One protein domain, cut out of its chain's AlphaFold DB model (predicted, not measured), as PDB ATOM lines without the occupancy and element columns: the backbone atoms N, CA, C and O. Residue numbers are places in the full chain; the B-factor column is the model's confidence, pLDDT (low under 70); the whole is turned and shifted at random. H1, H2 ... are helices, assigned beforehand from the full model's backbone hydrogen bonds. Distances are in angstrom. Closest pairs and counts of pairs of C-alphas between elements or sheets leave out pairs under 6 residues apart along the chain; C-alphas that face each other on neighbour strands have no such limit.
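AT A GLANCE: This is residues 56 to 126 of the 556 residues of an uncharacterized protein of Meloidogyne hapla (UniProt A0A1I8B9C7). One long helix, H1, makes the longest axis: its first residues, 56 to 64, stick out free, and the rest of the domain gathers round its second half. There the short helix H4 lies side by side with H1, running back the opposite way, while H3 begins on H1 and runs off steeply from it, with the one-turn helix H2 near H3. The printed part has 71 residues, with four named helices in the order H1, H2, H3, H4 and no named strand; the class is all helix. The whole is compact, with a radius of gyration of the C-alphas of 12.3 A, yet elongated, spanning 38 by 24 by 22 A.

HOW THE PARTS SIT: H1, residues 56 to 80, touches H3, residues 94 to 107, with residues 69 to 74 alone, and H3 touches it with residues 94 to 98 alone. Their closest C-alphas, those of Val 70 and Cys 98, are 6.2 A apart. They run opposite ways at a steep tilt of 69.7 degrees, only just short of about perpendicular. H2, residues 87 to 91, is close to H3 but not clearly touching: the closest C-alphas, those of Phe 89 and Val 97, are 6.1 A apart. H1 also touches H4, residues 116 to 123, with residues 69 to 76 alone. The closest C-alphas there are those of Arg 72 and Val 122, at 5.9 A, and the two helices run opposite ways at a shallow tilt of 32 degrees. H4 is apart from H2 and from H3, and H1 is apart from H2. Every O i to N i+4 pair is within hydrogen-bond range in H1 and H4; in H3 it is 9 of 10, and in H2 0 of 1, beside 2 of 2 O i to N i+3 pairs.

IN THESE COORDINATES: H1 begins at C-alpha 56, at (179.964, 241.307, 163.388), and runs 36.3 A to C-alpha 80, at (185.635, 228.499, 196.930). H2, from Pro 87 to Leu 91, is 7.0 A long. H3, from Met 94 to Ser 107, is 19.9 A long. H4, from Ser 116 to Phe 123, is 10.1 A long and ends at C-alpha 123, at (190.748, 229.520, 181.849).

THE WHOLE: The two C-alphas farthest apart, those of Ala 56 and Asn 85, are 37.6 A from each other. Without residues 56 to 64, which stand free, the body of 62 residues spans 26 by 21 by 20 A. The printed part has no cut. The link from H2 to H3 is tight, with 2 residues; those from H1 to H2, with 6, and from H3 to H4, with 8, are short. The mean pLDDT of the printed part is 76.5, and it is under 70 at residues 56 to 60, 80, 117, 121 and 125 to 126.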
ATOM      1  N   ALA A  56     181.143 241.250 162.513       45.31
ATOM      2  CA  ALA A  56     179.964 241.307 163.388       45.31
ATOM      3  C   ALA A  56     179.859 240.051 164.275       45.31
ATOM      4  O   ALA A  56     179.679 240.153 165.492       45.31
ATOM      5  N   ASP A  57     180.112 238.878 163.689       57.62
ATOM      6  CA  ASP A  57     180.083 237.593 164.396       57.62
ATOM      7  C   ASP A  57     181.187 237.468 165.451       57.62
ATOM      8  O   ASP A  57     180.986 236.865 166.507       57.62
ATOM      9  N   ASN A  58     182.358 238.059 165.201       59.84
ATOM     10  CA  ASN A  58     183.477 238.000 166.139       59.84
ATOM     11  C   ASN A  58     183.242 238.862 167.385       59.84
ATOM     12  O   ASN A  58     183.546 238.407 168.489       59.84
ATOM     13  N   LYS A  59     182.635 240.049 167.245       65.88
ATOM     14  CA  LYS A  59     182.286 240.897 168.399       65.88
ATOM     15  C   LYS A  59     181.207 240.254 169.270       65.88
ATOM     16  O   LYS A  59     181.349 240.230 170.490       65.88
ATOM     17  N   GLY A  60     180.171 239.668 168.665       69.00
ATOM     18  CA  GLY A  60     179.131 238.943 169.408       69.00
ATOM     19  C   GLY A  60     179.690 237.742 170.183       69.00
ATOM     20  O   GLY A  60     179.399 237.567 171.369       69.00
ATOM     21  N   LYS A  61     180.575 236.961 169.548       74.12
ATOM     22  CA  LYS A  61     181.273 235.834 170.193       74.12
ATOM     23  C   LYS A  61     182.209 236.288 171.312       74.12
ATOM     24  O   LYS A  61     182.307 235.608 172.331       74.12
ATOM     25  N   GLU A  62     182.881 237.426 171.158       72.69
ATOM     26  CA  GLU A  62     183.753 237.981 172.196       72.69
ATOM     27  C   GLU A  62     182.958 238.424 173.431       72.69
ATOM     28  O   GLU A  62     183.337 238.093 174.557       72.69
ATOM     29  N   VAL A  63     181.820 239.097 173.231       74.19
ATOM     30  CA  VAL A  63     180.922 239.507 174.322       74.19
ATOM     31  C   VAL A  63     180.373 238.284 175.062       74.19
ATOM     32  O   VAL A  63     180.408 238.253 176.292       74.19
ATOM     33  N   ALA A  64     179.958 237.239 174.338       76.25
ATOM     34  CA  ALA A  64     179.500 235.986 174.940       76.25
ATOM     35  C   ALA A  64     180.611 235.291 175.751       76.25
ATOM     36  O   ALA A  64     180.408 234.961 176.918       76.25
ATOM     37  N   LYS A  65     181.821 235.153 175.189       78.81
ATOM     38  CA  LYS A  65     182.991 234.591 175.896       78.81
ATOM     39  C   LYS A  65     183.401 235.417 177.111       78.81
ATOM     40  O   LYS A  65     183.954 234.887 178.073       78.81
ATOM     41  N   ARG A  66     183.208 236.735 177.075       78.31
ATOM     42  CA  ARG A  66     183.465 237.603 178.228       78.31
ATOM     43  C   ARG A  66     182.432 237.372 179.323       78.31
ATOM     44  O   ARG A  66     182.835 237.225 180.469       78.31
ATOM     45  N   LYS A  67     181.150 237.281 178.969       82.56
ATOM     46  CA  LYS A  67     180.071 237.027 179.927       82.56
ATOM     47  C   LYS A  67     180.237 235.674 180.627       82.56
ATOM     48  O   LYS A  67     180.203 235.635 181.848       82.56
ATOM     49  N   VAL A  68     180.525 234.611 179.871       82.62
ATOM     50  CA  VAL A  68     180.775 233.265 180.427       82.62
ATOM     51  C   VAL A  68     181.971 233.264 181.382       82.62
ATOM     52  O   VAL A  68     181.910 232.666 182.450       82.62
ATOM     53  N   PHE A  69     183.051 233.957 181.024       81.44
ATOM     54  CA  PHE A  69     184.249 234.035 181.860       81.44
ATOM     55  C   PHE A  69     183.999 234.774 183.184       81.44
ATOM     56  O   PHE A  69     184.455 234.333 184.234       81.44
ATOM     57  N   VAL A  70     183.236 235.871 183.136       86.44
ATOM     58  CA  VAL A  70     182.831 236.626 184.333       86.44
ATOM     59  C   VAL A  70     181.950 235.765 185.231       86.44
ATOM     60  O   VAL A  70     182.222 235.656 186.419       86.44
ATOM     61  N   GLU A  71     180.969 235.076 184.653       85.56
ATOM     62  CA  GLU A  71     180.061 234.205 185.397       85.56
ATOM     63  C   GLU A  71     180.799 233.040 186.084       85.56
ATOM     64  O   GLU A  71     180.485 232.688 187.219       85.56
ATOM     65  N   ARG A  72     181.824 232.459 185.443       83.12
ATOM     66  CA  ARG A  72     182.662 231.421 186.071       83.12
ATOM     67  C   ARG A  72     183.477 231.953 187.243       83.12
ATOM     68  O   ARG A  72     183.553 231.288 188.271       83.12
ATOM     69  N   MET A  73     184.056 233.144 187.103       83.12
ATOM     70  CA  MET A  73     184.780 233.807 188.192       83.12
ATOM     71  C   MET A  73     183.858 234.157 189.364       83.12
ATOM     72  O   MET A  73     184.249 233.992 190.515       83.12
ATOM     73  N   GLU A  74     182.628 234.597 189.091       84.88
ATOM     74  CA  GLU A  74     181.627 234.868 190.131       84.88
ATOM     75  C   GLU A  74     181.227 233.586 190.869       84.88
ATOM     76  O   GLU A  74     181.316 233.547 192.095       84.88
ATOM     77  N   ARG A  75     180.927 232.496 190.150       82.69
ATOM     78  CA  ARG A  75     180.627 231.196 190.780       82.69
ATOM     79  C   ARG A  75     181.786 230.664 191.619       82.69
ATOM     80  O   ARG A  75     181.571 230.144 192.709       82.69
ATOM     81  N   MET A  76     183.017 230.785 191.129       78.38
ATOM     82  CA  MET A  76     184.216 230.393 191.877       78.38
ATOM     83  C   MET A  76     184.383 231.234 193.147       78.38
ATOM     84  O   MET A  76     184.696 230.694 194.207       78.38
ATOM     85  N   LYS A  77     184.116 232.544 193.066       82.00
ATOM     86  CA  LYS A  77     184.141 233.431 194.233       82.00
ATOM     87  C   LYS A  77     183.116 233.013 195.286       82.00
ATOM     88  O   LYS A  77     183.446 233.042 196.465       82.00
ATOM     89  N   GLU A  78     181.918 232.617 194.869       79.38
ATOM     90  CA  GLU A  78     180.845 232.173 195.768       79.38
ATOM     91  C   GLU A  78     181.106 230.793 196.389       79.38
ATOM     92  O   GLU A  78     180.768 230.574 197.547       79.38
ATOM     93  N   THR A  79     181.708 229.865 195.639       76.06
ATOM     94  CA  THR A  79     181.891 228.463 196.068       76.06
ATOM     95  C   THR A  79     183.179 228.213 196.842       76.06
ATOM     96  O   THR A  79     183.164 227.492 197.833       76.06
ATOM     97  N   THR A  80     184.293 228.788 196.388       69.56
ATOM     98  CA  THR A  80     185.635 228.499 196.930       69.56
ATOM     99  C   THR A  80     186.261 229.684 197.657       69.56
ATOM    100  O   THR A  80     187.238 229.502 198.375       69.56
ATOM    101  N   GLY A  81     185.698 230.888 197.504       73.19
ATOM    102  CA  GLY A  81     186.307 232.117 198.001       73.19
ATOM    103  C   GLY A  81     187.574 232.442 197.212       73.19
ATOM    104  O   GLY A  81     188.673 232.045 197.579       73.19
ATOM    105  N   ILE A  82     187.441 233.179 196.105       78.38
ATOM    106  CA  ILE A  82     188.627 233.662 195.387       78.38
ATOM    107  C   ILE A  82     189.275 234.765 196.222       78.38
ATOM    108  O   ILE A  82     188.665 235.813 196.452       78.38
ATOM    109  N   PHE A  83     190.532 234.548 196.596       77.38
ATOM    110  CA  PHE A  83     191.370 235.545 197.244       77.38
ATOM    111  C   PHE A  83     192.392 236.095 196.254       77.38
ATOM    112  O   PHE A  83     193.060 235.344 195.542       77.38
ATOM    113  N   PHE A  84     192.518 237.420 196.214       80.44
ATOM    114  CA  PHE A  84     193.543 238.086 195.425       80.44
ATOM    115  C   PHE A  84     194.628 238.628 196.352       80.44
ATOM    116  O   PHE A  84     194.355 239.463 197.217       80.44
ATOM    117  N   ASN A  85     195.873 238.214 196.108       76.69
ATOM    118  CA  ASN A  85     197.053 238.758 196.793       76.69
ATOM    119  C   ASN A  85     197.298 240.236 196.444       76.69
ATOM    120  O   ASN A  85     198.014 240.932 197.154       76.69
ATOM    121  N   ILE A  86     196.695 240.717 195.352       80.94
ATOM    122  CA  ILE A  86     196.740 242.109 194.902       80.94
ATOM    123  C   ILE A  86     195.537 242.851 195.512       80.94
ATOM    124  O   ILE A  86     194.405 242.619 195.071       80.94
ATOM    125  N   PRO A  87     195.736 243.771 196.479       76.25
ATOM    126  CA  PRO A  87     194.638 244.442 197.180       76.25
ATOM    127  C   PRO A  87     193.690 245.210 196.254       76.25
ATOM    128  O   PRO A  87     192.488 245.281 196.503       76.25
ATOM    129  N   GLN A  88     194.209 245.744 195.146       81.38
ATOM    130  CA  GLN A  88     193.429 246.478 194.153       81.38
ATOM    131  C   GLN A  88     192.375 245.590 193.472       81.38
ATOM    132  O   GLN A  88     191.318 246.087 193.093       81.38
ATOM    133  N   PHE A  89     192.612 244.279 193.351       79.94
ATOM    134  CA  PHE A  89     191.629 243.346 192.790       79.94
ATOM    135  C   PHE A  89     190.498 243.004 193.759       79.94
ATOM    136  O   PHE A  89     189.411 242.664 193.302       79.94
ATOM    137  N   ASN A  90     190.701 243.187 195.067       79.00
ATOM    138  CA  ASN A  90     189.625 243.042 196.050       79.00
ATOM    139  C   ASN A  90     188.621 244.207 195.981       79.00
ATOM    140  O   ASN A  90     187.450 244.025 196.305       79.00
ATOM    141  N   LEU A  91     189.068 245.388 195.534       80.44
ATOM    142  CA  LEU A  91     188.234 246.584 195.351       80.44
ATOM    143  C   LEU A  91     187.679 246.720 193.925       80.44
ATOM    144  O   LEU A  91     186.721 247.457 193.695       80.44
ATOM    145  N   ALA A  92     188.286 246.035 192.955       82.50
ATOM    146  CA  ALA A  92     187.874 246.088 191.562       82.50
ATOM    147  C   ALA A  92     186.585 245.290 191.314       82.50
ATOM    148  O   ALA A  92     186.316 244.256 191.925       82.50
ATOM    149  N   THR A  93     185.796 245.739 190.336       87.38
ATOM    150  CA  THR A  93     184.634 244.966 189.873       87.38
ATOM    151  C   THR A  93     185.093 243.665 189.214       87.38
ATOM    152  O   THR A  93     186.130 243.630 188.547       87.38
ATOM    153  N   MET A  94     184.293 242.599 189.310       83.25
ATOM    154  CA  MET A  94     184.668 241.299 188.732       83.25
ATOM    155  C   MET A  94     184.926 241.384 187.219       83.25
ATOM    156  O   MET A  94     185.836 240.753 186.689       83.25
ATOM    157  N   ASN A  95     184.202 242.264 186.527       85.81
ATOM    158  CA  ASN A  95     184.438 242.588 185.123       85.81
ATOM    159  C   ASN A  95     185.836 243.169 184.849       85.81
ATOM    160  O   ASN A  95     186.436 242.844 183.821       85.81
ATOM    161  N   GLN A  96     186.336 244.046 185.723       85.94
ATOM    162  CA  GLN A  96     187.679 244.624 185.614       85.94
ATOM    163  C   GLN A  96     188.745 243.573 185.918       85.94
ATOM    164  O   GLN A  96     189.692 243.446 185.145       85.94
ATOM    165  N   VAL A  97     188.549 242.772 186.969       86.00
ATOM    166  CA  VAL A  97     189.441 241.653 187.309       86.00
ATOM    167  C   VAL A  97     189.545 240.686 186.131       86.00
ATOM    168  O   VAL A  97     190.641 240.406 185.655       86.00
ATOM    169  N   CYS A  98     188.413 240.272 185.560       85.88
ATOM    170  CA  CYS A  98     188.371 239.365 184.416       85.88
ATOM    171  C   CYS A  98     189.090 239.912 183.175       85.88
ATOM    172  O   CYS A  98     189.768 239.168 182.463       85.88
ATOM    173  N   LEU A  99     188.942 241.208 182.888       83.50
ATOM    174  CA  LEU A  99     189.648 241.851 181.778       83.50
ATOM    175  C   LEU A  99     191.157 241.895 182.009       83.50
ATOM    176  O   LEU A  99     191.919 241.596 181.089       83.50
ATOM    177  N   SER A 100     191.578 242.272 183.215       84.19
ATOM    178  CA  SER A 100     192.989 242.316 183.598       84.19
ATOM    179  C   SER A 100     193.609 240.926 183.532       84.19
ATOM    180  O   SER A 100     194.662 240.764 182.927       84.19
ATOM    181  N   MET A 101     192.905 239.910 184.025       82.69
ATOM    182  CA  MET A 101     193.316 238.510 183.965       82.69
ATOM    183  C   MET A 101     193.427 237.977 182.531       82.69
ATOM    184  O   MET A 101     194.417 237.330 182.203       82.69
ATOM    185  N   LYS A 102     192.479 238.298 181.639       80.62
ATOM    186  CA  LYS A 102     192.572 237.928 180.212       80.62
ATOM    187  C   LYS A 102     193.713 238.626 179.478       80.62
ATOM    188  O   LYS A 102     194.261 238.065 178.534       80.62
ATOM    189  N   LYS A 103     194.033 239.870 179.842       82.19
ATOM    190  CA  LYS A 103     195.201 240.574 179.293       82.19
ATOM    191  C   LYS A 103     196.487 239.949 179.821       82.19
ATOM    192  O   LYS A 103     197.377 239.653 179.036       82.19
ATOM    193  N   PHE A 104     196.533 239.685 181.121       81.31
ATOM    194  CA  PHE A 104     197.656 239.048 181.786       81.31
ATOM    195  C   PHE A 104     197.972 237.679 181.178       81.31
ATOM    196  O   PHE A 104     199.098 237.460 180.755       81.31
ATOM    197  N   SER A 105     196.970 236.815 180.995       80.75
ATOM    198  CA  SER A 105     197.153 235.480 180.411       80.75
ATOM    199  C   SER A 105     197.589 235.477 178.941       80.75
ATOM    200  O   SER A 105     197.950 234.432 178.417       80.75
ATOM    201  N   ARG A 106     197.482 236.612 178.234       76.38
ATOM    202  CA  ARG A 106     198.005 236.763 176.863       76.38
ATOM    203  C   ARG A 106     199.463 237.205 176.846       76.38
ATOM    204  O   ARG A 106     200.144 236.969 175.857       76.38
ATOM    205  N   SER A 107     199.894 237.905 177.889       76.19
ATOM    206  CA  SER A 107     201.216 238.524 177.977       76.19
ATOM    207  C   SER A 107     202.193 237.726 178.838       76.19
ATOM    208  O   SER A 107     203.395 237.917 178.701       76.19
ATOM    209  N   TYR A 108     201.689 236.848 179.704       75.31
ATOM    210  CA  TYR A 108     202.465 236.094 180.682       75.31
ATOM    211  C   TYR A 108     201.957 234.655 180.780       75.31
ATOM    212  O   TYR A 108     200.773 234.397 180.542       75.31
ATOM    213  N   ASP A 109     202.837 233.729 181.174       77.62
ATOM    214  CA  ASP A 109     202.423 232.365 181.499       77.62
ATOM    215  C   ASP A 109     201.564 232.387 182.767       77.62
ATOM    216  O   ASP A 109     202.047 232.546 183.885       77.62
ATOM    217  N   ALA A 110     200.251 232.274 182.590       70.00
ATOM    218  CA  ALA A 110     199.291 232.362 183.680       70.00
ATOM    219  C   ALA A 110     199.488 231.256 184.735       70.00
ATOM    220  O   ALA A 110     199.056 231.429 185.876       70.00
ATOM    221  N   LYS A 111     200.151 230.144 184.377       71.75
ATOM    222  CA  LYS A 111     200.357 228.990 185.260       71.75
ATOM    223  C   LYS A 111     201.228 229.294 186.473       71.75
ATOM    224  O   LYS A 111     201.008 228.705 187.523       71.75
ATOM    225  N   SER A 112     202.176 230.222 186.357       76.44
ATOM    226  CA  SER A 112     203.076 230.574 187.462       76.44
ATOM    227  C   SER A 112     202.472 231.561 188.465       76.44
ATOM    228  O   SER A 112     203.072 231.812 189.505       76.44
ATOM    229  N   PHE A 113     201.305 232.144 188.169       75.12
ATOM    230  CA  PHE A 113     200.717 233.223 188.977       75.12
ATOM    231  C   PHE A 113     199.290 232.946 189.451       75.12
ATOM    232  O   PHE A 113     198.768 233.685 190.286       75.12
ATOM    233  N   LEU A 114     198.639 231.919 188.906       77.38
ATOM    234  CA  LEU A 114     197.270 231.546 189.238       77.38
ATOM    235  C   LEU A 114     197.255 230.157 189.866       77.38
ATOM    236  O   LEU A 114     198.028 229.284 189.479       77.38
ATOM    237  N   SER A 115     196.349 229.939 190.818       79.00
ATOM    238  CA  SER A 115     196.153 228.608 191.384       79.00
ATOM    239  C   SER A 115     195.654 227.628 190.317       79.00
ATOM    240  O   SER A 115     194.923 228.003 189.393       79.00
ATOM    241  N   SER A 116     196.016 226.354 190.473       73.25
ATOM    242  CA  SER A 116     195.593 225.256 189.594       73.25
ATOM    243  C   SER A 116     194.072 225.196 189.431       73.25
ATOM    244  O   SER A 116     193.589 225.138 188.304       73.25
ATOM    245  N   GLY A 117     193.311 225.334 190.522       69.00
ATOM    246  CA  GLY A 117     191.844 225.352 190.471       69.00
ATOM    247  C   GLY A 117     191.275 226.537 189.685       69.00
ATOM    248  O   GLY A 117     190.270 226.406 188.991       69.00
ATOM    249  N   LEU A 118     191.931 227.700 189.717       73.69
ATOM    250  CA  LEU A 118     191.484 228.855 188.944       73.69
ATOM    251  C   LEU A 118     191.826 228.704 187.456       73.69
ATOM    252  O   LEU A 118     191.026 229.075 186.598       73.69
ATOM    253  N   LEU A 119     192.964 228.095 187.133       77.62
ATOM    254  CA  LEU A 119     193.305 227.734 185.757       77.62
ATOM    255  C   LEU A 119     192.302 226.722 185.184       77.62
ATOM    256  O   LEU A 119     191.773 226.957 184.097       77.62
ATOM    257  N   GLU A 120     191.988 225.673 185.945       75.31
ATOM    258  CA  GLU A 120     191.100 224.578 185.541       75.31
ATOM    259  C   GLU A 120     189.628 225.008 185.400       75.31
ATOM    260  O   GLU A 120     188.934 224.639 184.447       75.31
ATOM    261  N   HIS A 121     189.125 225.828 186.321       68.25
ATOM    262  CA  HIS A 121     187.711 226.198 186.313       68.25
ATOM    263  C   HIS A 121     187.404 227.442 185.477       68.25
ATOM    264  O   HIS A 121     186.278 227.588 184.996       68.25
ATOM    265  N   VAL A 122     188.372 228.345 185.280       70.31
ATOM    266  CA  VAL A 122     188.116 229.655 184.658       70.31
ATOM    267  C   VAL A 122     188.754 229.785 183.276       70.31
ATOM    268  O   VAL A 122     188.115 230.333 182.373       70.31
ATOM    269  N   PHE A 123     189.978 229.286 183.080       70.00
ATOM    270  CA  PHE A 123     190.748 229.520 181.849       70.00
ATOM    271  C   PHE A 123     190.680 228.388 180.833       70.00
ATOM    272  O   PHE A 123     190.821 228.646 179.635       70.00
ATOM    273  N   THR A 124     190.415 227.161 181.263       70.75
ATOM    274  CA  THR A 124     190.121 226.050 180.358       70.75
ATOM    275  C   THR A 124     188.717 226.197 179.774       70.75
ATOM    276  O   THR A 124     187.720 225.694 180.284       70.75
ATOM    277  N   ASP A 125     188.630 226.909 178.654       60.72
ATOM    278  CA  ASP A 125     187.614 226.650 177.642       60.72
ATOM    279  C   ASP A 125     188.217 225.654 176.643       60.72
ATOM    280  O   ASP A 125     189.235 225.980 176.046       60.72
ATOM    281  N   ILE A 126     187.544 224.511 176.402       43.12
ATOM    282  CA  ILE A 126     187.711 223.572 175.260       43.12
ATOM    283  C   ILE A 126     188.351 222.194 175.595       43.12
ATOM    284  O   ILE A 126     189.554 222.030 175.729       43.12
TER     285      ILE A 126